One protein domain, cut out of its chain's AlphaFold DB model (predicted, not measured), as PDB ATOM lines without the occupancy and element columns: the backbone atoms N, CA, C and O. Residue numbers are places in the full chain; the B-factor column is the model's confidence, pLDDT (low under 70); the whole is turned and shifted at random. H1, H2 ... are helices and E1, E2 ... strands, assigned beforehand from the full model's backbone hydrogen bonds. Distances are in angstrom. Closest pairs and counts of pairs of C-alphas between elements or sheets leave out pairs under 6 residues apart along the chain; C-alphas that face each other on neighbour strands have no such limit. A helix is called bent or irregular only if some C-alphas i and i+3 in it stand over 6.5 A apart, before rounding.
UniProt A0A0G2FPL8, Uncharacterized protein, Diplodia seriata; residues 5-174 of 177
ATOM      1  N   HIS A   5     -13.965 -19.255  12.472       90.88
ATOM      2  CA  HIS A   5     -12.595 -19.707  12.714       90.88
ATOM      3  C   HIS A   5     -11.886 -18.855  13.767       90.88
ATOM      4  O   HIS A   5     -11.116 -19.372  14.569       90.88
ATOM      5  N   ARG A   6     -12.168 -17.547  13.806       89.56
ATOM      6  CA  ARG A   6     -11.617 -16.664  14.835       89.56
ATOM      7  C   ARG A   6     -12.235 -16.944  16.201       89.56
ATOM      8  O   ARG A   6     -11.518 -16.834  17.183       89.56
ATOM      9  N   VAL A   7     -13.519 -17.309  16.256       90.00
ATOM     10  CA  VAL A   7     -14.164 -17.737  17.507       90.00
ATOM     11  C   VAL A   7     -13.494 -19.007  18.018       90.00
ATOM     12  O   VAL A   7     -13.055 -19.017  19.155       90.00
ATOM     13  N   LEU A   8     -13.310 -20.028  17.177       90.56
ATOM     14  CA  LEU A   8     -12.608 -21.255  17.578       90.56
ATOM     15  C   LEU A   8     -11.185 -20.972  18.084       90.56
ATOM     16  O   LEU A   8     -10.800 -21.486  19.129       90.56
ATOM     17  N   ASN A   9     -10.447 -20.086  17.408       90.81
ATOM     18  CA  ASN A   9      -9.099 -19.707  17.831       90.81
ATOM     19  C   ASN A   9      -9.060 -19.031  19.214       90.81
ATOM     20  O   ASN A   9      -8.041 -19.128  19.882       90.81
ATOM     21  N   VAL A  10     -10.128 -18.349  19.652       89.75
ATOM     22  CA  VAL A  10     -10.208 -17.783  21.018       89.75
ATOM     23  C   VAL A  10     -10.225 -18.887  22.080       89.75
ATOM     24  O   VAL A  10      -9.783 -18.659  23.199       89.75
ATOM     25  N   PHE A  11     -10.687 -20.084  21.720       87.75
ATOM     26  CA  PHE A  11     -10.677 -21.273  22.574       87.75
ATOM     27  C   PHE A  11      -9.474 -22.186  22.302       87.75
ATOM     28  O   PHE A  11      -9.503 -23.353  22.689       87.75
ATOM     29  N   ASP A  12      -8.450 -21.695  21.591       88.94
ATOM     30  CA  ASP A  12      -7.298 -22.486  21.142       88.94
ATOM     31  C   ASP A  12      -7.712 -23.750  20.359       88.94
ATOM     32  O   ASP A  12      -7.107 -24.818  20.474       88.94
ATOM     33  N   ARG A  13      -8.786 -23.631  19.566       91.06
ATOM     34  CA  ARG A  13      -9.341 -24.705  18.736       91.06
ATOM     35  C   ARG A  13      -9.291 -24.364  17.252       91.06
ATOM     36  O   ARG A  13      -9.496 -23.223  16.842       91.06
ATOM     37  N   SER A  14      -9.125 -25.389  16.424       91.44
ATOM     38  CA  SER A  14      -9.221 -25.307  14.971       91.44
ATOM     39  C   SER A  14      -9.904 -26.537  14.387       91.44
ATOM     40  O   SER A  14      -9.694 -27.659  14.834       91.44
ATOM     41  N   VAL A  15     -10.650 -26.357  13.294       87.38
ATOM     42  CA  VAL A  15     -11.222 -27.477  12.516       87.38
ATOM     43  C   VAL A  15     -10.157 -28.383  11.882       87.38
ATOM     44  O   VAL A  15     -10.475 -29.447  11.367       87.38
ATOM     45  N   LYS A  16      -8.890 -27.955  11.882       87.88
ATOM     46  CA  LYS A  16      -7.752 -28.730  11.368       87.88
ATOM     47  C   LYS A  16      -7.028 -29.520  12.459       87.88
ATOM     48  O   LYS A  16      -6.035 -30.185  12.155       87.88
ATOM     49  N   ASP A  17      -7.470 -29.419  13.710       84.88
ATOM     50  CA  ASP A  17      -6.811 -30.100  14.816       84.88
ATOM     51  C   ASP A  17      -7.041 -31.613  14.752       84.88
ATOM     52  O   ASP A  17      -8.069 -32.106  14.293       84.88
ATOM     53  N   LYS A  18      -6.070 -32.381  15.257       83.69
ATOM     54  CA  LYS A  18      -6.136 -33.853  15.263       83.69
ATOM     55  C   LYS A  18      -7.197 -34.414  16.213       83.69
ATOM     56  O   LYS A  18      -7.531 -35.587  16.108       83.69
ATOM     57  N   ASN A  19      -7.665 -33.608  17.164       84.00
ATOM     58  CA  ASN A  19      -8.692 -33.973  18.138       84.00
ATOM     59  C   ASN A  19     -10.113 -33.622  17.662       84.00
ATOM     60  O   ASN A  19     -11.050 -33.767  18.445       84.00
ATOM     61  N   VAL A  20     -10.276 -33.152  16.420       84.00
ATOM     62  CA  VAL A  20     -11.590 -32.987  15.797       84.00
ATOM     63  C   VAL A  20     -12.157 -34.371  15.496       84.00
ATOM     64  O   VAL A  20     -11.588 -35.146  14.730       84.00
ATOM     65  N   GLU A  21     -13.286 -34.683  16.117       83.19
ATOM     66  CA  GLU A  21     -14.052 -35.905  15.882       83.19
ATOM     67  C   GLU A  21     -15.092 -35.721  14.777       83.19
ATOM     68  O   GLU A  21     -15.378 -36.663  14.036       83.19
ATOM     69  N   CYS A  22     -15.676 -34.523  14.681       78.81
ATOM     70  CA  CYS A  22     -16.643 -34.196  13.645       78.81
ATOM     71  C   CYS A  22     -16.590 -32.720  13.246       78.81
ATOM     72  O   CYS A  22     -16.361 -31.838  14.071       78.81
ATOM     73  N   ASP A  23     -16.834 -32.465  11.965       85.75
ATOM     74  CA  ASP A  23     -17.000 -31.134  11.391       85.75
ATOM     75  C   ASP A  23     -18.045 -31.226  10.271       85.75
ATOM     76  O   ASP A  23     -17.747 -31.686   9.167       85.75
ATOM     77  N   CYS A  24     -19.298 -30.876  10.566       83.19
ATOM     78  CA  CYS A  24     -20.389 -31.006   9.603       83.19
ATOM     79  C   CYS A  24     -21.397 -29.857   9.666       83.19
ATOM     80  O   CYS A  24     -21.673 -29.286  10.722       83.19
ATOM     81  N   ASP A  25     -21.983 -29.546   8.511       85.31
ATOM     82  CA  ASP A  25     -23.129 -28.652   8.424       85.31
ATOM     83  C   ASP A  25     -24.419 -29.425   8.721       85.31
ATOM     84  O   ASP A  25     -24.654 -30.509   8.183       85.31
ATOM     85  N   ILE A  26     -25.267 -28.846   9.566       84.44
ATOM     86  CA  ILE A  26     -26.563 -29.390   9.966       84.44
ATOM     87  C   ILE A  26     -27.661 -28.457   9.471       84.44
ATOM     88  O   ILE A  26     -27.606 -27.236   9.649       84.44
ATOM     89  N   HIS A  27     -28.710 -29.027   8.879       83.88
ATOM     90  CA  HIS A  27     -29.867 -28.234   8.496       83.88
ATOM     91  C   HIS A  27     -30.690 -27.852   9.739       83.88
ATOM     92  O   HIS A  27     -31.002 -28.694  10.575       83.88
ATOM     93  N   SER A  28     -31.186 -26.612   9.813       86.00
ATOM     94  CA  SER A  28     -32.104 -26.133  10.870       86.00
ATOM     95  C   SER A  28     -33.309 -27.038  11.189       86.00
ATOM     96  O   SER A  28     -33.864 -26.960  12.283       86.00
ATOM     97  N   TRP A  29     -33.770 -27.879  10.252       84.81
ATOM     98  CA  TRP A  29     -34.886 -28.804  10.497       84.81
ATOM     99  C   TRP A  29     -34.472 -30.042  11.292       84.81
ATOM    100  O   TRP A  29     -35.333 -30.664  11.921       84.81
ATOM    101  N   GLU A  30     -33.185 -30.371  11.257       84.12
ATOM    102  CA  GLU A  30     -32.574 -31.560  11.843       84.12
ATOM    103  C   GLU A  30     -32.025 -31.300  13.244       84.12
ATOM    104  O   GLU A  30     -31.677 -32.254  13.922       84.12
ATOM    105  N   ILE A  31     -31.975 -30.048  13.707       86.88
ATOM    106  CA  ILE A  31     -31.475 -29.706  15.040       86.88
ATOM    107  C   ILE A  31     -32.474 -28.873  15.839       86.88
ATOM    108  O   ILE A  31     -33.148 -27.983  15.315       86.88
ATOM    109  N   ARG A  32     -32.559 -29.160  17.138       91.56
ATOM    110  CA  ARG A  32     -33.231 -28.325  18.136       91.56
ATOM    111  C   ARG A  32     -32.320 -28.136  19.336       91.56
ATOM    112  O   ARG A  32     -31.698 -29.088  19.784       91.56
ATOM    113  N   ILE A  33     -32.274 -26.927  19.871       91.56
ATOM    114  CA  ILE A  33     -31.472 -26.542  21.031       91.56
ATOM    115  C   ILE A  33     -32.447 -25.976  22.059       91.56
ATOM    116  O   ILE A  33     -33.143 -25.001  21.781       91.56
ATOM    117  N   ASN A  34     -32.558 -26.624  23.218       91.94
ATOM    118  CA  ASN A  34     -33.555 -26.326  24.252       91.94
ATOM    119  C   ASN A  34     -34.985 -26.251  23.684       91.94
ATOM    120  O   ASN A  34     -35.762 -25.350  23.989       91.94
ATOM    121  N   GLY A  35     -35.311 -27.173  22.771       90.06
ATOM    122  CA  GLY A  35     -36.600 -27.221  22.073       90.06
ATOM    123  C   GLY A  35     -36.786 -26.182  20.957       90.06
ATOM    124  O   GLY A  35     -37.728 -26.314  20.175       90.06
ATOM    125  N   GLN A  36     -35.891 -25.201  20.821       91.56
ATOM    126  CA  GLN A  36     -35.947 -24.163  19.791       91.56
ATOM    127  C   GLN A  36     -35.107 -24.528  18.567       91.56
ATOM    128  O   GLN A  36     -34.125 -25.258  18.660       91.56
ATOM    129  N   ARG A  37     -35.477 -24.005  17.396       89.25
ATOM    130  CA  ARG A  37     -34.669 -24.140  16.178       89.25
ATOM    131  C   ARG A  37     -33.811 -22.907  15.983       89.25
ATOM    132  O   ARG A  37     -34.300 -21.788  16.120       89.25
ATOM    133  N   TRP A  38     -32.561 -23.126  15.604       88.62
ATOM    134  CA  TRP A  38     -31.726 -22.064  15.064       88.62
ATOM    135  C   TRP A  38     -31.996 -21.925  13.569       88.62
ATOM    136  O   TRP A  38     -32.127 -22.920  12.853       88.62
ATOM    137  N   PHE A  39     -32.107 -20.688  13.103       83.62
ATOM    138  CA  PHE A  39     -32.281 -20.372  11.690       83.62
ATOM    139  C   PHE A  39     -30.931 -19.993  11.092       83.62
ATOM    140  O   PHE A  39     -30.176 -19.267  11.725       83.62
ATOM    141  N   GLY A  40     -30.653 -20.452   9.872       84.62
ATOM    142  CA  GLY A  40     -29.401 -20.157   9.171       84.62
ATOM    143  C   GLY A  40     -28.577 -21.409   8.898       84.62
ATOM    144  O   GLY A  40     -29.091 -22.528   8.958       84.62
ATOM    145  N   LYS A  41     -27.300 -21.219   8.555       89.12
ATOM    146  CA  LYS A  41     -26.365 -22.338   8.404       89.12
ATOM    147  C   LYS A  41     -25.797 -22.670   9.769       89.12
ATOM    148  O   LYS A  41     -25.232 -21.798  10.424       89.12
ATOM    149  N   ILE A  42     -25.957 -23.917  10.189       90.19
ATOM    150  CA  ILE A  42     -25.486 -24.391  11.486       90.19
ATOM    151  C   ILE A  42     -24.364 -25.381  11.222       90.19
ATOM    152  O   ILE A  42     -24.540 -26.305  10.437       90.19
ATOM    153  N   ARG A  43     -23.232 -25.199  11.890       89.50
ATOM    154  CA  ARG A  43     -22.098 -26.113  11.858       89.50
ATOM    155  C   ARG A  43     -21.925 -26.747  13.226       89.50
ATOM    156  O   ARG A  43     -21.880 -26.033  14.229       89.50
ATOM    157  N   LEU A  44     -21.837 -28.068  13.262       89.88
ATOM    158  CA  LEU A  44     -21.431 -28.826  14.435       89.88
ATOM    159  C   LEU A  44     -19.958 -29.183  14.286       89.88
ATOM    160  O   LEU A  44     -19.568 -29.848  13.329       89.88
ATOM    161  N   ILE A  45     -19.162 -28.757  15.258       89.81
ATOM    162  CA  ILE A  45     -17.739 -29.066  15.336       89.81
ATOM    163  C   ILE A  45     -17.508 -29.757  16.672       89.81
ATOM    164  O   ILE A  45     -17.646 -29.144  17.729       89.81
ATOM    165  N   GLY A  46     -17.213 -31.047  16.632       87.88
ATOM    166  CA  GLY A  46     -16.944 -31.853  17.809       87.88
ATOM    167  C   GLY A  46     -15.468 -32.102  17.986       87.88
ATOM    168  O   GLY A  46     -14.797 -32.588  17.082       87.88
ATOM    169  N   PHE A  47     -14.995 -31.809  19.186       87.94
ATOM    170  CA  PHE A  47     -13.696 -32.202  19.695       87.94
ATOM    171  C   PHE A  47     -13.873 -33.357  20.686       87.94
ATOM    172  O   PHE A  47     -14.989 -33.662  21.119       87.94
ATOM    173  N   VAL A  48     -12.774 -33.998  21.073       85.06
ATOM    174  CA  VAL A  48     -12.779 -35.073  22.083       85.06
ATOM    175  C   VAL A  48     -13.479 -34.639  23.383       85.06
ATOM    176  O   VAL A  48     -14.270 -35.401  23.934       85.06
ATOM    177  N   ASP A  49     -13.289 -33.394  23.810       84.25
ATOM    178  CA  ASP A  49     -13.718 -32.860  25.107       84.25
ATOM    179  C   ASP A  49     -14.935 -31.917  25.051       84.25
ATOM    180  O   ASP A  49     -15.666 -31.786  26.038       84.25
ATOM    181  N   VAL A  50     -15.192 -31.268  23.909       90.44
ATOM    182  CA  VAL A  50     -16.264 -30.267  23.748       90.44
ATOM    183  C   VAL A  50     -16.943 -30.321  22.378       90.44
ATOM    184  O   VAL A  50     -16.373 -30.784  21.394       90.44
ATOM    185  N   PHE A  51     -18.154 -29.777  22.296       91.06
ATOM    186  CA  PHE A  51     -18.863 -29.495  21.051       91.06
ATOM    187  C   PHE A  51     -19.064 -28.003  20.861       91.06
ATOM    188  O   PHE A  51     -19.485 -27.315  21.786       91.06
ATOM    189  N   PHE A  52     -18.876 -27.533  19.636       92.69
ATOM    190  CA  PHE A  52     -19.320 -26.222  19.196       92.69
ATOM    191  C   PHE A  52     -20.493 -26.383  18.240       92.69
ATOM    192  O   PHE A  52     -20.409 -27.095  17.240       92.69
ATOM    193  N   LEU A  53     -21.579 -25.680  18.536       92.88
ATOM    194  CA  LEU A  53     -22.664 -25.442  17.596       92.88
ATOM    195  C   LEU A  53     -22.606 -23.982  17.190       92.88
ATOM    196  O   LEU A  53     -22.765 -23.093  18.025       92.88
ATOM    197  N   ILE A  54     -22.353 -23.740  15.912       93.25
ATOM    198  CA  ILE A  54     -22.098 -22.405  15.386       93.25
ATOM    199  C   ILE A  54     -23.104 -22.096  14.290       93.25
ATOM    200  O   ILE A  54     -23.171 -22.800  13.289       93.25
ATOM    201  N   CYS A  55     -23.842 -21.004  14.452       92.38
ATOM    202  CA  CYS A  55     -24.592 -20.392  13.371       92.38
ATOM    203  C   CYS A  55     -23.710 -19.388  12.629       92.38
ATOM    204  O   CYS A  55     -23.056 -18.529  13.236       92.38
ATOM    205  N   TYR A  56     -23.697 -19.495  11.305       91.19
ATOM    206  CA  TYR A  56     -22.892 -18.648  10.444       91.19
ATOM    207  C   TYR A  56     -23.631 -18.269   9.154       91.19
ATOM    208  O   TYR A  56     -24.571 -18.937   8.716       91.19
ATOM    209  N   SER A  57     -23.189 -17.183   8.523       88.81
ATOM    210  CA  SER A  57     -23.678 -16.724   7.220       88.81
ATOM    211  C   SER A  57     -22.586 -16.756   6.149       88.81
ATOM    212  O   SER A  57     -21.589 -17.466   6.265       88.81
ATOM    213  N   THR A  58     -22.804 -16.070   5.023       83.88
ATOM    214  CA  THR A  58     -21.894 -16.113   3.874       83.88
ATOM    215  C   THR A  58     -20.468 -15.710   4.260       83.88
ATOM    216  O   THR A  58     -20.261 -14.771   5.032       83.88
ATOM    217  N   HIS A  59     -19.486 -16.406   3.677       83.62
ATOM    218  CA  HIS A  59     -18.055 -16.238   3.967       83.62
ATOM    219  C   HIS A  59     -17.689 -16.536   5.431       83.62
ATOM    220  O   HIS A  59     -16.934 -15.786   6.049       83.62
ATOM    221  N   ASP A  60     -18.259 -17.606   5.995       86.38
ATOM    222  CA  ASP A  60     -17.915 -18.130   7.326       86.38
ATOM    223  C   ASP A  60     -18.122 -17.130   8.465       86.38
ATOM    224  O   ASP A  60     -17.491 -17.212   9.521       86.38
ATOM    225  N   ARG A  61     -19.001 -16.151   8.246       89.12
ATOM    226  CA  ARG A  61     -19.262 -15.065   9.182       89.12
ATOM    227  C   ARG A  61     -20.021 -15.599  10.389       89.12
ATOM    228  O   ARG A  61     -21.144 -16.063  10.239       89.12
ATOM    229  N   PHE A  62     -19.422 -15.486  11.568       92.12
ATOM    230  CA  PHE A  62     -20.047 -15.891  12.821       92.12
ATOM    231  C   PHE A  62     -21.255 -15.008  13.145       92.12
ATOM    232  O   PHE A  62     -21.151 -13.780  13.064       92.12
ATOM    233  N   GLU A  63     -22.369 -15.628  13.535       91.25
ATOM    234  CA  GLU A  63     -23.569 -14.928  14.005       91.25
ATOM    235  C   GLU A  63     -23.819 -15.175  15.488       91.25
ATOM    236  O   GLU A  63     -23.944 -14.226  16.257       91.25
ATOM    237  N   HIS A  64     -23.883 -16.442  15.884       92.12
ATOM    238  CA  HIS A  64     -23.999 -16.868  17.274       92.12
ATOM    239  C   HIS A  64     -23.546 -18.322  17.397       92.12
ATOM    240  O   HIS A  64     -23.504 -19.061  16.415       92.12
ATOM    241  N   GLY A  65     -23.217 -18.756  18.608       93.19
ATOM    242  CA  GLY A  65     -22.827 -20.135  18.847       93.19
ATOM    243  C   GLY A  65     -22.887 -20.496  20.315       93.19
ATOM    244  O   GLY A  65     -23.011 -19.631  21.179       93.19
ATOM    245  N   ILE A  66     -22.790 -21.788  20.591       94.62
ATOM    246  CA  ILE A  66     -22.681 -22.338  21.940       94.62
ATOM    247  C   ILE A  66     -21.561 -23.370  21.974       94.62
ATOM    248  O   ILE A  66     -21.330 -24.077  20.989       94.62
ATOM    249  N   ILE A  67     -20.891 -23.452  23.117       94.25
ATOM    250  CA  ILE A  67     -19.973 -24.532  23.468       94.25
ATOM    251  C   ILE A  67     -20.648 -25.421  24.503       94.25
ATOM    252  O   ILE A  67     -21.326 -24.930  25.408       94.25
ATOM    253  N   ILE A  68     -20.490 -26.730  24.353       93.50
ATOM    254  CA  ILE A  68     -21.092 -27.742  25.216       93.50
ATOM    255  C   ILE A  68     -20.006 -28.721  25.639       93.50
ATOM    256  O   ILE A  68     -19.298 -29.278  24.801       93.50
ATOM    257  N   TYR A  69     -19.878 -28.932  26.943       93.12
ATOM    258  CA  TYR A  69     -18.837 -29.768  27.529       93.12
ATOM    259  C   TYR A  69     -19.220 -31.251  27.463       93.12
ATOM    260  O   TYR A  69     -20.368 -31.606  27.741       93.12
ATOM    261  N   LYS A  70     -18.275 -32.120  27.092       89.69
ATOM    262  CA  LYS A  70     -18.479 -33.581  27.037       89.69
ATOM    263  C   LYS A  70     -17.928 -34.296  28.261       89.69
ATOM    264  O   LYS A  70     -18.505 -35.284  28.701       89.69
ATOM    265  N   GLU A  71     -16.804 -33.826  28.791       89.62
ATOM    266  CA  GLU A  71     -16.130 -34.482  29.908       89.62
ATOM    267  C   GLU A  71     -16.704 -34.048  31.259       89.62
ATOM    268  O   GLU A  71     -16.708 -32.866  31.604       89.62
ATOM    269  N   ASP A  72     -17.131 -35.021  32.065       89.56
ATOM    270  CA  ASP A  72     -17.691 -34.776  33.399       89.56
ATOM    271  C   ASP A  72     -16.693 -34.109  34.355       89.56
ATOM    272  O   ASP A  72     -17.085 -33.345  35.237       89.56
ATOM    273  N   ASP A  73     -15.397 -34.366  34.185       89.50
ATOM    274  CA  ASP A  73     -14.334 -33.745  34.976       89.50
ATOM    275  C   ASP A  73     -14.264 -32.242  34.691       89.50
ATOM    276  O   ASP A  73     -14.257 -31.436  35.625       89.50
ATOM    277  N   VAL A  74     -14.323 -31.867  33.410       89.62
ATOM    278  CA  VAL A  74     -14.374 -30.471  32.960       89.62
ATOM    279  C   VAL A  74     -15.661 -29.802  33.437       89.62
ATOM    280  O   VAL A  74     -15.612 -28.686  33.952       89.62
ATOM    281  N   ILE A  75     -16.808 -30.484  33.350       91.06
ATOM    282  CA  ILE A  75     -18.091 -29.962  33.847       91.06
ATOM    283  C   ILE A  75     -18.002 -29.666  35.350       91.06
ATOM    284  O   ILE A  75     -18.343 -28.568  35.788       91.06
ATOM    285  N   ARG A  76     -17.489 -30.612  36.147       91.56
ATOM    286  CA  ARG A  76     -17.324 -30.444  37.600       91.56
ATOM    287  C   ARG A  76     -16.375 -29.302  37.944       91.56
ATOM    288  O   ARG A  76     -16.705 -28.480  38.796       91.56
ATOM    289  N   GLN A  77     -15.225 -29.224  37.278       90.88
ATOM    290  CA  GLN A  77     -14.270 -28.130  37.477       90.88
ATOM    291  C   GLN A  77     -14.877 -26.776  37.107       90.88
ATOM    292  O   GLN A  77     -14.710 -25.812  37.851       90.88
ATOM    293  N   THR A  78     -15.634 -26.719  36.011       90.06
ATOM    294  CA  THR A  78     -16.319 -25.505  35.554       90.06
ATOM    295  C   THR A  78     -17.351 -25.037  36.577       90.06
ATOM    296  O   THR A  78     -17.375 -23.856  36.914       90.06
ATOM    297  N   LEU A  79     -18.148 -25.949  37.145       90.81
ATOM    298  CA  LEU A  79     -19.103 -25.628  38.215       90.81
ATOM    299  C   LEU A  79     -18.402 -25.078  39.469       90.81
ATOM    300  O   LEU A  79     -18.828 -24.061  40.017       90.81
ATOM    301  N   ILE A  80     -17.290 -25.699  39.884       91.19
ATOM    302  CA  ILE A  80     -16.489 -25.246  41.035       91.19
ATOM    303  C   ILE A  80     -15.906 -23.851  40.778       91.19
ATOM    304  O   ILE A  80     -16.045 -22.964  41.622       91.19
ATOM    305  N   ALA A  81     -15.290 -23.637  39.612       89.06
ATOM    306  CA  ALA A  81     -14.706 -22.353  39.224       89.06
ATOM    307  C   ALA A  81     -15.768 -21.244  39.159       89.06
ATOM    308  O   ALA A  81     -15.540 -20.125  39.619       89.06
ATOM    309  N   ALA A  82     -16.955 -21.584  38.660       89.06
ATOM    310  CA  ALA A  82     -18.112 -20.705  38.586       89.06
ATOM    311  C   ALA A  82     -18.805 -20.470  39.941       89.06
ATOM    312  O   ALA A  82     -19.653 -19.583  40.038       89.06
ATOM    313  N   ARG A  83     -18.466 -21.241  40.986       90.00
ATOM    314  CA  ARG A  83     -19.182 -21.277  42.276       90.00
ATOM    315  C   ARG A  83     -20.686 -21.539  42.104       90.00
ATOM    316  O   ARG A  83     -21.505 -20.935  42.795       90.00
ATOM    317  N   ARG A  84     -21.035 -22.422  41.166       88.88
ATOM    318  CA  ARG A  84     -22.409 -22.842  40.852       88.88
ATOM    319  C   ARG A  84     -22.605 -24.295  41.263       88.88
ATOM    320  O   ARG A  84     -21.658 -25.085  41.223       88.88
ATOM    321  N   TYR A  85     -23.831 -24.664  41.611       87.19
ATOM    322  CA  TYR A  85     -24.177 -26.055  41.891       87.19
ATOM    323  C   TYR A  85     -24.990 -26.646  40.742       87.19
ATOM    324  O   TYR A  85     -25.737 -25.955  40.058       87.19
ATOM    325  N   ALA A  86     -24.851 -27.955  40.524       85.25
ATOM    326  CA  ALA A  86     -25.577 -28.652  39.461       85.25
ATOM    327  C   ALA A  86     -27.107 -28.517  39.593       85.25
ATOM    328  O   ALA A  86     -27.804 -28.465  38.587       85.25
ATOM    329  N   ASN A  87     -27.611 -28.415  40.824       85.75
ATOM    330  CA  ASN A  87     -29.025 -28.251  41.158       85.75
ATOM    331  C   ASN A  87     -29.479 -26.783  41.236       85.75
ATOM    332  O   ASN A  87     -30.573 -26.520  41.737       85.75
ATOM    333  N   ASP A  88     -28.657 -25.826  40.796       87.00
ATOM    334  CA  ASP A  88     -29.096 -24.436  40.704       87.00
ATOM    335  C   ASP A  88     -30.324 -24.342  39.778       87.00
ATOM    336  O   ASP A  88     -30.335 -25.000  38.733       87.00
ATOM    337  N   PRO A  89     -31.323 -23.490  40.083       80.62
ATOM    338  CA  PRO A  89     -32.555 -23.384  39.291       80.62
ATOM    339  C   PRO A  89     -32.333 -23.071  37.804       80.62
ATOM    340  O   PRO A  89     -33.138 -23.459  36.964       80.62
ATOM    341  N   ASP A  90     -31.240 -22.373  37.477       78.75
ATOM    342  CA  ASP A  90     -30.887 -22.006  36.098       78.75
ATOM    343  C   ASP A  90     -30.176 -23.136  35.329       78.75
ATOM    344  O   ASP A  90     -30.061 -23.077  34.101       78.75
ATOM    345  N   LEU A  91     -29.633 -24.122  36.049       85.94
ATOM    346  CA  LEU A  91     -28.825 -25.213  35.509       85.94
ATOM    347  C   LEU A  91     -29.615 -26.519  35.481       85.94
ATOM    348  O   LEU A  91     -29.702 -27.128  34.424       85.94
ATOM    349  N   ASP A  92     -30.186 -26.936  36.613       87.12
ATOM    350  CA  ASP A  92     -30.970 -28.172  36.751       87.12
ATOM    351  C   ASP A  92     -30.317 -29.387  36.050       87.12
ATOM    352  O   ASP A  92     -30.924 -30.108  35.249       87.12
ATOM    353  N   LEU A  93     -29.011 -29.568  36.270       87.75
ATOM    354  CA  LEU A  93     -28.232 -30.656  35.684       87.75
ATOM    355  C   LEU A  93     -28.522 -31.967  36.418       87.75
ATOM    356  O   LEU A  93     -28.208 -32.130  37.598       87.75
ATOM    357  N   GLU A  94     -29.069 -32.925  35.678       86.38
ATOM    358  CA  GLU A  94     -29.379 -34.262  36.178       86.38
ATOM    359  C   GLU A  94     -28.105 -35.101  36.329       86.38
ATOM    360  O   GLU A  94     -27.218 -35.079  35.471       86.38
ATOM    361  N   ILE A  95     -28.025 -35.870  37.417       86.06
ATOM    362  CA  ILE A  95     -26.951 -36.841  37.621       86.06
ATOM    363  C   ILE A  95     -27.292 -38.087  36.802       86.06
ATOM    364  O   ILE A  95     -28.297 -38.754  37.033       86.06
ATOM    365  N   VAL A  96     -26.449 -38.413  35.830       87.06
ATOM    366  CA  VAL A  96     -26.692 -39.511  34.884       87.06
ATOM    367  C   VAL A  96     -26.338 -40.867  35.501       87.06
ATOM    368  O   VAL A  96     -26.933 -41.894  35.164       87.06
ATOM    369  N   ASN A  97     -25.365 -40.903  36.414       85.50
ATOM    370  CA  ASN A  97     -24.939 -42.123  37.087       85.50
ATOM    371  C   ASN A  97     -25.634 -42.308  38.442       85.50
ATOM    372  O   ASN A  97     -25.248 -41.708  39.442       85.50
ATOM    373  N   LYS A  98     -26.582 -43.251  38.492       82.56
ATOM    374  CA  LYS A  98     -27.326 -43.632  39.711       82.56
ATOM    375  C   LYS A  98     -26.425 -44.017  40.890       82.56
ATOM    376  O   LYS A  98     -26.779 -43.812  42.042       82.56
ATOM    377  N   GLU A  99     -25.240 -44.558  40.618       81.38
ATOM    378  CA  GLU A  99     -24.268 -44.923  41.657       81.38
ATOM    379  C   GLU A  99     -23.808 -43.716  42.486       81.38
ATOM    380  O   GLU A  99     -23.630 -43.839  43.697       81.38
ATOM    381  N   ALA A 100     -23.667 -42.544  41.858       80.12
ATOM    382  CA  ALA A 100     -23.285 -41.312  42.547       80.12
ATOM    383  C   ALA A 100     -24.449 -40.644  43.293       80.12
ATOM    384  O   ALA A 100     -24.222 -39.682  44.023       80.12
ATOM    385  N   GLU A 101     -25.683 -41.135  43.136       74.50
ATOM    386  CA  GLU A 101     -26.808 -40.728  43.989       74.50
ATOM    387  C   GLU A 101     -26.758 -41.430  45.351       74.50
ATOM    388  O   GLU A 101     -27.203 -40.875  46.350       74.50
ATOM    389  N   VAL A 102     -26.207 -42.647  45.390       80.00
ATOM    390  CA  VAL A 102     -26.148 -43.484  46.599       80.00
ATOM    391  C   VAL A 102     -24.796 -43.363  47.304       80.00
ATOM    392  O   VAL A 102     -24.720 -43.493  48.525       80.00
ATOM    393  N   ASN A 103     -23.718 -43.133  46.551       82.56
ATOM    394  CA  ASN A 103     -22.359 -43.097  47.076       82.56
ATOM    395  C   ASN A 103     -21.629 -41.805  46.689       82.56
ATOM    396  O   ASN A 103     -21.145 -41.663  45.567       82.56
ATOM    397  N   ASP A 104     -21.436 -40.924  47.671       77.69
ATOM    398  CA  ASP A 104     -20.731 -39.643  47.511       77.69
ATOM    399  C   ASP A 104     -19.251 -39.775  47.108       77.69
ATOM    400  O   ASP A 104     -18.621 -38.791  46.720       77.69
ATOM    401  N   LYS A 105     -18.664 -40.978  47.181       84.38
ATOM    402  CA  LYS A 105     -17.294 -41.227  46.703       84.38
ATOM    403  C   LYS A 105     -17.212 -41.376  45.184       84.38
ATOM    404  O   LYS A 105     -16.116 -41.292  44.634       84.38
ATOM    405  N   VAL A 106     -18.334 -41.633  44.512       85.88
ATOM    406  CA  VAL A 106     -18.372 -41.788  43.056       85.88
ATOM    407  C   VAL A 106     -18.518 -40.403  42.421       85.88
ATOM    408  O   VAL A 106     -19.420 -39.651  42.793       85.88
ATOM    409  N   PRO A 107     -17.658 -40.028  41.458       85.75
ATOM    410  CA  PRO A 107     -17.793 -38.749  40.779       85.75
ATOM    411  C   PRO A 107     -19.127 -38.678  40.025       85.75
ATOM    412  O   PRO A 107     -19.479 -39.578  39.259       85.75
ATOM    413  N   LYS A 108     -19.868 -37.591  40.252       88.56
ATOM    414  CA  LYS A 108     -21.134 -37.306  39.568       88.56
ATOM    415  C   LYS A 108     -20.882 -37.040  38.086       88.56
ATOM    416  O   LYS A 108     -19.983 -36.270  37.746       88.56
ATOM    417  N   LYS A 109     -21.687 -37.671  37.237       89.81
ATOM    418  CA  LYS A 109     -21.712 -37.475  35.788       89.81
ATOM    419  C   LYS A 109     -22.949 -36.686  35.400       89.81
ATOM    420  O   LYS A 109     -24.036 -36.976  35.890       89.81
ATOM    421  N   TYR A 110     -22.775 -35.722  34.514       90.06
ATOM    422  CA  TYR A 110     -23.803 -34.797  34.046       90.06
ATOM    423  C   TYR A 110     -23.975 -34.854  32.530       90.06
ATOM    424  O   TYR A 110     -25.051 -34.539  32.024       90.06
ATOM    425  N   PHE A 111     -22.938 -35.264  31.793       90.94
ATOM    426  CA  PHE A 111     -23.040 -35.430  30.352       90.94
ATOM    427  C   PHE A 111     -23.898 -36.656  30.012       90.94
ATOM    428  O   PHE A 111     -23.607 -37.784  30.417       90.94
ATOM    429  N   SER A 112     -24.947 -36.441  29.220       89.12
ATOM    430  CA  SER A 112     -25.842 -37.493  28.750       89.12
ATOM    431  C   SER A 112     -25.924 -37.512  27.230       89.12
ATOM    432  O   SER A 112     -26.107 -36.479  26.584       89.12
ATOM    433  N   PHE A 113     -25.836 -38.714  26.662       86.94
ATOM    434  CA  PHE A 113     -26.100 -38.982  25.253       86.94
ATOM    435  C   PHE A 113     -27.028 -40.188  25.126       86.94
ATOM    436  O   PHE A 113     -26.674 -41.310  25.520       86.94
ATOM    437  N   VAL A 114     -28.210 -39.950  24.560       86.06
ATOM    438  CA  VAL A 114     -29.269 -40.950  24.414       86.06
ATOM    439  C   VAL A 114     -29.701 -41.043  22.954       86.06
ATOM    440  O   VAL A 114     -30.147 -40.063  22.360       86.06
ATOM    441  N   ASP A 115     -29.617 -42.248  22.390       81.19
ATOM    442  CA  ASP A 115     -30.310 -42.602  21.149       81.19
ATOM    443  C   ASP A 115     -31.744 -43.013  21.500       81.19
ATOM    444  O   ASP A 115     -31.985 -44.106  22.027       81.19
ATOM    445  N   LYS A 116     -32.710 -42.120  21.253       72.69
ATOM    446  CA  LYS A 116     -34.122 -42.452  21.433       72.69
ATOM    447  C   LYS A 116     -34.557 -43.308  20.249       72.69
ATOM    448  O   LYS A 116     -35.024 -42.799  19.228       72.69
ATOM    449  N   GLN A 117     -34.449 -44.628  20.416       61.25
ATOM    450  CA  GLN A 117     -34.798 -45.614  19.387       61.25
ATOM    451  C   GLN A 117     -36.197 -45.385  18.784       61.25
ATOM    452  O   GLN A 117     -36.360 -45.610  17.585       61.25
ATOM    453  N   GLY A 118     -37.152 -44.848  19.555       65.12
ATOM    454  CA  GLY A 118     -38.503 -44.514  19.091       65.12
ATOM    455  C   GLY A 118     -38.689 -43.158  18.392       65.12
ATOM    456  O   GLY A 118     -39.676 -43.007  17.686       65.12
ATOM    457  N   ASP A 119     -37.777 -42.188  18.542       67.19
ATOM    458  CA  ASP A 119     -38.047 -40.774  18.194       67.19
ATOM    459  C   ASP A 119     -37.209 -40.247  17.014       67.19
ATOM    460  O   ASP A 119     -37.133 -39.049  16.787       67.19
ATOM    461  N   LEU A 120     -36.534 -41.125  16.259       79.12
ATOM    462  CA  LEU A 120     -35.600 -40.762  15.173       79.12
ATOM    463  C   LEU A 120     -34.542 -39.695  15.536       79.12
ATOM    464  O   LEU A 120     -33.834 -39.252  14.644       79.12
ATOM    465  N   ASP A 121     -34.344 -39.375  16.812       82.44
ATOM    466  CA  ASP A 121     -33.492 -38.278  17.275       82.44
ATOM    467  C   ASP A 121     -32.441 -38.778  18.282       82.44
ATOM    468  O   ASP A 121     -32.718 -39.620  19.144       82.44
ATOM    469  N   TYR A 122     -31.237 -38.215  18.204       85.31
ATOM    470  CA  TYR A 122     -30.250 -38.245  19.280       85.31
ATOM    471  C   TYR A 122     -30.478 -37.065  20.211       85.31
ATOM    472  O   TYR A 122     -30.693 -35.946  19.746       85.31
ATOM    473  N   VAL A 123     -30.377 -37.304  21.516       89.06
ATOM    474  CA  VAL A 123     -30.488 -36.264  22.542       89.06
ATOM    475  C   VAL A 123     -29.175 -36.171  23.307       89.06
ATOM    476  O   VAL A 123     -28.709 -37.163  23.869       89.06
ATOM    477  N   ILE A 124     -28.586 -34.978  23.309       90.56
ATOM    478  CA  ILE A 124     -27.421 -34.609  24.112       90.56
ATOM    479  C   ILE A 124     -27.898 -33.653  25.196       90.56
ATOM    480  O   ILE A 124     -28.497 -32.628  24.873       90.56
ATOM    481  N   THR A 125     -27.583 -33.948  26.452       91.88
ATOM    482  CA  THR A 125     -27.840 -33.038  27.572       91.88
ATOM    483  C   THR A 125     -26.545 -32.807  28.327       91.88
ATOM    484  O   THR A 125     -25.910 -33.768  28.757       91.88
ATOM    485  N   SER A 126     -26.127 -31.549  28.453       93.56
ATOM    486  CA  SER A 126     -24.913 -31.194  29.193       93.56
ATOM    487  C   SER A 126     -24.868 -29.711  29.567       93.56
ATOM    488  O   SER A 126     -25.747 -28.926  29.199       93.56
ATOM    489  N   LEU A 127     -23.823 -29.331  30.300       94.12
ATOM    490  CA  LEU A 127     -23.472 -27.953  30.602       94.12
ATOM    491  C   LEU A 127     -22.820 -27.280  29.387       94.12
ATOM    492  O   LEU A 127     -22.011 -27.884  28.679       94.12
ATOM    493  N   GLY A 128     -23.121 -26.004  29.184       93.56
ATOM    494  CA  GLY A 128     -22.479 -25.183  28.169       93.56
ATOM    495  C   GLY A 128     -22.673 -23.696  28.415       93.56
ATOM    496  O   GLY A 128     -23.254 -23.280  29.419       93.56
ATOM    497  N   HIS A 129     -22.212 -22.888  27.469       93.31
ATOM    498  CA  HIS A 129     -22.509 -21.459  27.418       93.31
ATOM    499  C   HIS A 129     -22.460 -20.940  25.980       93.31
ATOM    500  O   HIS A 129     -21.995 -21.614  25.059       93.31
ATOM    501  N   VAL A 130     -22.953 -19.719  25.788       93.19
ATOM    502  CA  VAL A 130     -22.847 -19.001  24.514       93.19
ATOM    503  C   VAL A 130     -21.385 -18.672  24.243       93.19
ATOM    504  O   VAL A 130     -20.667 -18.285  25.160       93.19
ATOM    505  N   VAL A 131     -20.949 -18.815  22.995       91.75
ATOM    506  CA  VAL A 131     -19.625 -18.373  22.549       91.75
ATOM    507  C   VAL A 131     -19.734 -17.101  21.725       91.75
ATOM    508  O   VAL A 131     -20.724 -16.871  21.035       91.75
ATOM    509  N   ASP A 132     -18.699 -16.278  21.806       88.38
ATOM    510  CA  ASP A 132     -18.499 -15.084  20.993       88.38
ATOM    511  C   ASP A 132     -16.985 -14.831  20.863       88.38
ATOM    512  O   ASP A 132     -16.160 -15.642  21.282       88.38
ATOM    513  N   LEU A 133     -16.581 -13.689  20.319       84.50
ATOM    514  CA  LEU A 133     -15.184 -13.258  20.211       84.50
ATOM    515  C   LEU A 133     -14.565 -12.808  21.548       84.50
ATOM    516  O   LEU A 133     -13.481 -12.225  21.551       84.50
ATOM    517  N   ARG A 134     -15.261 -13.035  22.666       86.00
ATOM    518  CA  ARG A 134     -14.823 -12.688  24.021       86.00
ATOM    519  C   ARG A 134     -14.058 -13.861  24.634       86.00
ATOM    520  O   ARG A 134     -14.414 -15.016  24.408       86.00
ATOM    521  N   THR A 135     -13.031 -13.547  25.419       75.75
ATOM    522  CA  THR A 135     -12.236 -14.524  26.184       75.75
ATOM    523  C   THR A 135     -12.825 -14.804  27.563       75.75
ATOM    524  O   THR A 135     -12.575 -15.862  28.131       75.75
ATOM    525  N   ASP A 136     -13.632 -13.877  28.082       81.75
ATOM    526  CA  ASP A 136     -14.112 -13.912  29.458       81.75
ATOM    527  C   ASP A 136     -15.627 -14.132  29.468       81.75
ATOM    528  O   ASP A 136     -16.386 -13.367  28.863       81.75
ATOM    529  N   TYR A 137     -16.058 -15.172  30.179       84.19
ATOM    530  CA  TYR A 137     -17.462 -15.547  30.327       84.19
ATOM    531  C   TYR A 137     -17.849 -15.490  31.797       84.19
ATOM    532  O   TYR A 137     -17.141 -16.012  32.662       84.19
ATOM    533  N   SER A 138     -18.983 -14.855  32.096       84.75
ATOM    534  CA  SER A 138     -19.481 -14.824  33.468       84.75
ATOM    535  C   SER A 138     -19.967 -16.217  33.893       84.75
ATOM    536  O   SER A 138     -20.656 -16.884  33.118       84.75
ATOM    537  N   PRO A 139     -19.743 -16.635  35.152       84.19
ATOM    538  CA  PRO A 139     -20.370 -17.821  35.744       84.19
ATOM    539  C   PRO A 139     -21.896 -17.901  35.577       84.19
ATOM    540  O   PRO A 139     -22.482 -18.983  35.586       84.19
ATOM    541  N   SER A 140     -22.562 -16.753  35.430       85.06
ATOM    542  CA  SER A 140     -24.006 -16.667  35.196       85.06
ATOM    543  C   SER A 140     -24.427 -17.053  33.771       85.06
ATOM    544  O   SER A 140     -25.609 -17.288  33.539       85.06
ATOM    545  N   GLU A 141     -23.498 -17.088  32.812       88.75
ATOM    546  CA  GLU A 141     -23.760 -17.462  31.412       88.75
ATOM    547  C   GLU A 141     -23.804 -18.985  31.206       88.75
ATOM    548  O   GLU A 141     -24.287 -19.446  30.171       88.75
ATOM    549  N   LEU A 142     -23.351 -19.756  32.200       91.44
ATOM    550  CA  LEU A 142     -23.448 -21.212  32.220       91.44
ATOM    551  C   LEU A 142     -24.906 -21.664  32.307       91.44
ATOM    552  O   LEU A 142     -25.651 -21.231  33.189       91.44
ATOM    553  N   LYS A 143     -25.298 -22.549  31.388       93.31
ATOM    554  CA  LYS A 143     -26.658 -23.087  31.266       93.31
ATOM    555  C   LYS A 143     -26.629 -24.561  30.881       93.31
ATOM    556  O   LYS A 143     -25.689 -25.030  30.235       93.31
ATOM    557  N   LYS A 144     -27.691 -25.285  31.233       94.19
ATOM    558  CA  LYS A 144     -27.975 -26.605  30.660       94.19
ATOM    559  C   LYS A 144     -28.473 -26.442  29.229       94.19
ATOM    560  O   LYS A 144     -29.321 -25.596  28.930       94.19
ATOM    561  N   TYR A 145     -27.933 -27.278  28.355       93.88
ATOM    562  CA  TYR A 145     -28.355 -27.392  26.971       93.88
ATOM    563  C   TYR A 145     -28.847 -28.807  26.696       93.88
ATOM    564  O   TYR A 145     -28.140 -29.778  26.954       93.88
ATOM    565  N   GLU A 146     -30.049 -28.900  26.138       93.12
ATOM    566  CA  GLU A 146     -30.601 -30.089  25.502       93.12
ATOM    567  C   GLU A 146     -30.542 -29.893  23.983       93.12
ATOM    568  O   GLU A 146     -31.292 -29.099  23.411       93.12
ATOM    569  N   ILE A 147     -29.650 -30.617  23.315       91.06
ATOM    570  CA  ILE A 147     -29.560 -30.649  21.857       91.06
ATOM    571  C   ILE A 147     -30.270 -31.904  21.364       91.06
ATOM    572  O   ILE A 147     -29.915 -33.017  21.750       91.06
ATOM    573  N   ARG A 148     -31.222 -31.741  20.452       90.38
ATOM    574  CA  ARG A 148     -31.804 -32.844  19.687       90.38
ATOM    575  C   ARG A 148     -31.321 -32.773  18.255       90.38
ATOM    576  O   ARG A 148     -31.484 -31.733  17.623       90.38
ATOM    577  N   ILE A 149     -30.750 -33.863  17.758       87.56
ATOM    578  CA  ILE A 149     -30.265 -33.979  16.381       87.56
ATOM    579  C   ILE A 149     -30.956 -35.167  15.722       87.56
ATOM    580  O   ILE A 149     -30.881 -36.290  16.220       87.56
ATOM    581  N   ARG A 150     -31.604 -34.933  14.585       83.56
ATOM    582  CA  ARG A 150     -32.318 -35.955  13.830       83.56
ATOM    583  C   ARG A 150     -31.347 -36.961  13.222       83.56
ATOM    584  O   ARG A 150     -30.321 -36.600  12.647       83.56
ATOM    585  N   ARG A 151     -31.689 -38.244  13.315       74.94
ATOM    586  CA  ARG A 151     -30.978 -39.340  12.653       74.94
ATOM    587  C   ARG A 151     -31.047 -39.145  11.138       74.94
ATOM    588  O   ARG A 151     -32.145 -38.956  10.608       74.94
ATOM    589  N   PRO A 152     -29.916 -39.248  10.418       64.44
ATOM    590  CA  PRO A 152     -29.952 -39.244   8.968       64.44
ATOM    591  C   PRO A 152     -30.711 -40.480   8.483       64.44
ATOM    592  O   PRO A 152     -30.414 -41.610   8.870       64.44
ATOM    593  N   THR A 153     -31.697 -40.264   7.614       56.78
ATOM    594  CA  THR A 153     -32.593 -41.310   7.097       56.78
ATOM    595  C   THR A 153     -31.879 -42.309   6.174       56.78
ATOM    596  O   THR A 153     -32.438 -43.353   5.852       56.78
ATOM    597  N   ASN A 154     -30.652 -42.009   5.728       49.94
ATOM    598  CA  ASN A 154     -29.947 -42.791   4.716       49.94
ATOM    599  C   ASN A 154     -28.770 -43.591   5.322       49.94
ATOM    600  O   ASN A 154     -27.733 -43.003   5.633       49.94
ATOM    601  N   PRO A 155     -28.868 -44.928   5.463       45.06
ATOM    602  CA  PRO A 155     -27.835 -45.761   6.094       45.06
ATOM    603  C   PRO A 155     -26.529 -45.881   5.288       45.06
ATOM    604  O   PRO A 155     -25.534 -46.368   5.824       45.06
ATOM    605  N   HIS A 156     -26.509 -45.433   4.024       40.03
ATOM    606  CA  HIS A 156     -25.300 -45.336   3.194       40.03
ATOM    607  C   HIS A 156     -24.553 -44.001   3.337       40.03
ATOM    608  O   HIS A 156     -23.380 -43.932   2.980       40.03
ATOM    609  N   LEU A 157     -25.163 -42.981   3.956       41.59
ATOM    610  CA  LEU A 157     -24.448 -41.811   4.476       41.59
ATOM    611  C   LEU A 157     -23.814 -42.158   5.834       41.59
ATOM    612  O   LEU A 157     -23.984 -41.454   6.826       41.59
ATOM    613  N   LYS A 158     -23.028 -43.242   5.883       41.00
ATOM    614  CA  LYS A 158     -22.040 -43.497   6.949       41.00
ATOM    615  C   LYS A 158     -20.837 -42.548   6.790       41.00
ATOM    616  O   LYS A 158     -19.688 -42.970   6.845       41.00
ATOM    617  N   GLY A 159     -21.121 -41.269   6.553       38.72
ATOM    618  CA  GLY A 159     -20.174 -40.165   6.575       38.72
ATOM    619  C   GLY A 159     -20.203 -39.518   7.953       38.72
ATOM    620  O   GLY A 159     -21.253 -39.075   8.399       38.72
ATOM    621  N   GLU A 160     -19.049 -39.580   8.606       46.44
ATOM    622  CA  GLU A 160     -18.523 -38.958   9.829       46.44
ATOM    623  C   GLU A 160     -19.373 -38.531  11.026       46.44
ATOM    624  O   GLU A 160     -18.755 -38.410  12.067       46.44
ATOM    625  N   PHE A 161     -20.703 -38.432  11.001       47.81
ATOM    626  CA  PHE A 161     -21.549 -38.552  12.199       47.81
ATOM    627  C   PHE A 161     -23.029 -38.456  11.850       47.81
ATOM    628  O   PHE A 161     -23.393 -37.661  10.987       47.81
ATOM    629  N   PRO A 162     -23.899 -39.246  12.507       48.44
ATOM    630  CA  PRO A 162     -23.782 -39.777  13.870       48.44
ATOM    631  C   PRO A 162     -23.226 -41.199  13.983       48.44
ATOM    632  O   PRO A 162     -23.007 -41.697  15.084       48.44
ATOM    633  N   GLY A 163     -22.930 -41.849  12.855       44.91
ATOM    634  CA  GLY A 163     -22.430 -43.226  12.837       44.91
ATOM    635  C   GLY A 163     -21.098 -43.410  13.574       44.91
ATOM    636  O   GLY A 163     -20.944 -44.389  14.301       44.91
ATOM    637  N   ARG A 164     -20.162 -42.457  13.447       43.75
ATOM    638  CA  ARG A 164     -18.850 -42.530  14.113       43.75
ATOM    639  C   ARG A 164     -18.935 -42.247  15.619       43.75
ATOM    640  O   ARG A 164     -18.185 -42.865  16.357       43.75
ATOM    641  N   TYR A 165     -19.899 -41.453  16.102       46.69
ATOM    642  CA  TYR A 165     -20.135 -41.284  17.551       46.69
ATOM    643  C   TYR A 165     -20.785 -42.478  18.181       46.69
ATOM    644  O   TYR A 165     -20.456 -42.837  19.299       46.69
ATOM    645  N   VAL A 166     -21.767 -43.053  17.490       47.59
ATOM    646  CA  VAL A 166     -22.455 -44.230  18.000       47.59
ATOM    647  C   VAL A 166     -21.456 -45.387  18.072       47.59
ATOM    648  O   VAL A 166     -21.535 -46.183  19.000       47.59
ATOM    649  N   LEU A 167     -20.476 -45.437  17.158       41.59
ATOM    650  CA  LEU A 167     -19.326 -46.345  17.219       41.59
ATOM    651  C   LEU A 167     -18.328 -45.980  18.336       41.59
ATOM    652  O   LEU A 167     -18.038 -46.850  19.146       41.59
ATOM    653  N   LEU A 168     -17.896 -44.721  18.463       41.03
ATOM    654  CA  LEU A 168     -16.956 -44.272  19.508       41.03
ATOM    655  C   LEU A 168     -17.539 -44.389  20.928       41.03
ATOM    656  O   LEU A 168     -16.855 -44.830  21.846       41.03
ATOM    657  N   GLN A 169     -18.823 -44.078  21.135       42.31
ATOM    658  CA  GLN A 169     -19.501 -44.321  22.412       42.31
ATOM    659  C   GLN A 169     -19.805 -45.803  22.649       42.31
ATOM    660  O   GLN A 169     -19.847 -46.213  23.807       42.31
ATOM    661  N   ARG A 170     -20.000 -46.628  21.608       37.75
ATOM    662  CA  ARG A 170     -20.053 -48.093  21.772       37.75
ATOM    663  C   ARG A 170     -18.694 -48.668  22.164       37.75
ATOM    664  O   ARG A 170     -18.671 -49.552  23.008       37.75
ATOM    665  N   GLU A 171     -17.593 -48.149  21.629       33.62
ATOM    666  CA  GLU A 171     -16.233 -48.524  22.042       33.62
ATOM    667  C   GLU A 171     -15.920 -48.045  23.469       33.62
ATOM    668  O   GLU A 171     -15.380 -48.815  24.256       33.62
ATOM    669  N   MET A 172     -16.354 -46.841  23.864       34.25
ATOM    670  CA  MET A 172     -16.178 -46.338  25.239       34.25
ATOM    671  C   MET A 172     -17.137 -46.958  26.275       34.25
ATOM    672  O   MET A 172     -16.819 -46.977  27.462       34.25
ATOM    673  N   ARG A 173     -18.296 -47.497  25.863       37.88
ATOM    674  CA  ARG A 173     -19.184 -48.312  26.724       37.88
ATOM    675  C   ARG A 173     -18.851 -49.811  26.684       37.88
ATOM    676  O   ARG A 173     -19.327 -50.545  27.540       37.88
ATOM    677  N   GLY A 174     -18.026 -50.263  25.737       31.28
ATOM    678  CA  GLY A 174     -17.597 -51.658  25.557       31.28
ATOM    679  C   GLY A 174     -16.417 -52.085  26.436       31.28
ATOM    680  O   GLY A 174     -15.736 -53.054  26.119       31.28
TER     681      GLY A 174
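This is residues 5 to 174 of the 177 residues of an uncharacterized protein of Diplodia seriata (UniProt A0A0G2FPL8). The model is a twisted sheet of eight strands in two wings, E1, E3, E4 and E5 in one and E6, E7, E8 and E2 in the other, joined where E5 pairs with the far part of the sharply bent E7. H1, H2 and H4 sit at different places on one face of it, while H3 lies far out in the long excursion between H2 and E6. The 170 printed residues run H1 E1 E2 E3 E4 E5 H2 H3 E6 E7 E8 H4; the class is mixed, helices and strands, and the neighbour strands are antiparallel. The whole is compact, with a radius of gyration of the C-alphas of 16.2 A and spans of 47 by 38 by 32 A.

In the sheet, E7 is residues 121 to 131, 24.8 A long, and bends by 85 degrees at residue 127; E5, residues 61 to 69, 23.5 A, bends by 64 degrees at residue 64. The other strands are E4, residues 50 to 57, 22.6 A; E8, residues 143 to 150, 22.4 A; E3, residues 41 to 47, 19.6 A; E1, residues 20 to 26, 16.5 A; E6, residues 112 to 116; and E2, residues 31 to 33. H1 is residues 5 to 10, from C-alpha 5 at (-12.595, -19.707, 12.714). H2 is residues 72 to 82, 15.0 A; H3, residues 99 to 102; H4, residues 163 to 173, 15.1 A, ending at C-alpha 173 at (-19.184, -48.312, 26.724).

The sheet is branched at E7, with E5 and E6 on one side of it and E8 on the other side. N 67 and O 129 of E5 and E7 are 2.9 A apart, N 114 and O 123 of E6 and E7 2.9 A, and N 124 and O 147 of E7 and E8 2.8 A, each within hydrogen-bond range. E6, E7 and E8 form a meander, each strand the antiparallel neighbour of the one before, and so do E3, E4 and E5. Edge strands E1 and E2 pair with E3 and E8: N 24 and O 44 are 3.0 A apart, N 32 and O 148 2.8 A. H1, H2 and H4 are on the same face, at heights over the sheet of 8.9, 10.1 and 8.7 A. The closest C-alphas of H2 and E7 are those of Ile 75 and Leu 127, 6.6 A apart. H4 lies over none of the strands but is near E1; H3 is not on the sheet. Every O i to N i+4 pair is within range in H1, H2 and H4; H3 is too short for one.

The C-alphas farthest apart, those of His 59 and Val 102, are 51.2 A apart. The printed part has no cut. The links H2 to H3, E7 to E8 and E8 to H4 are long. Mean pLDDT of the printed part is 81.3; residues 117 to 119 and 152 to 174 are under 70.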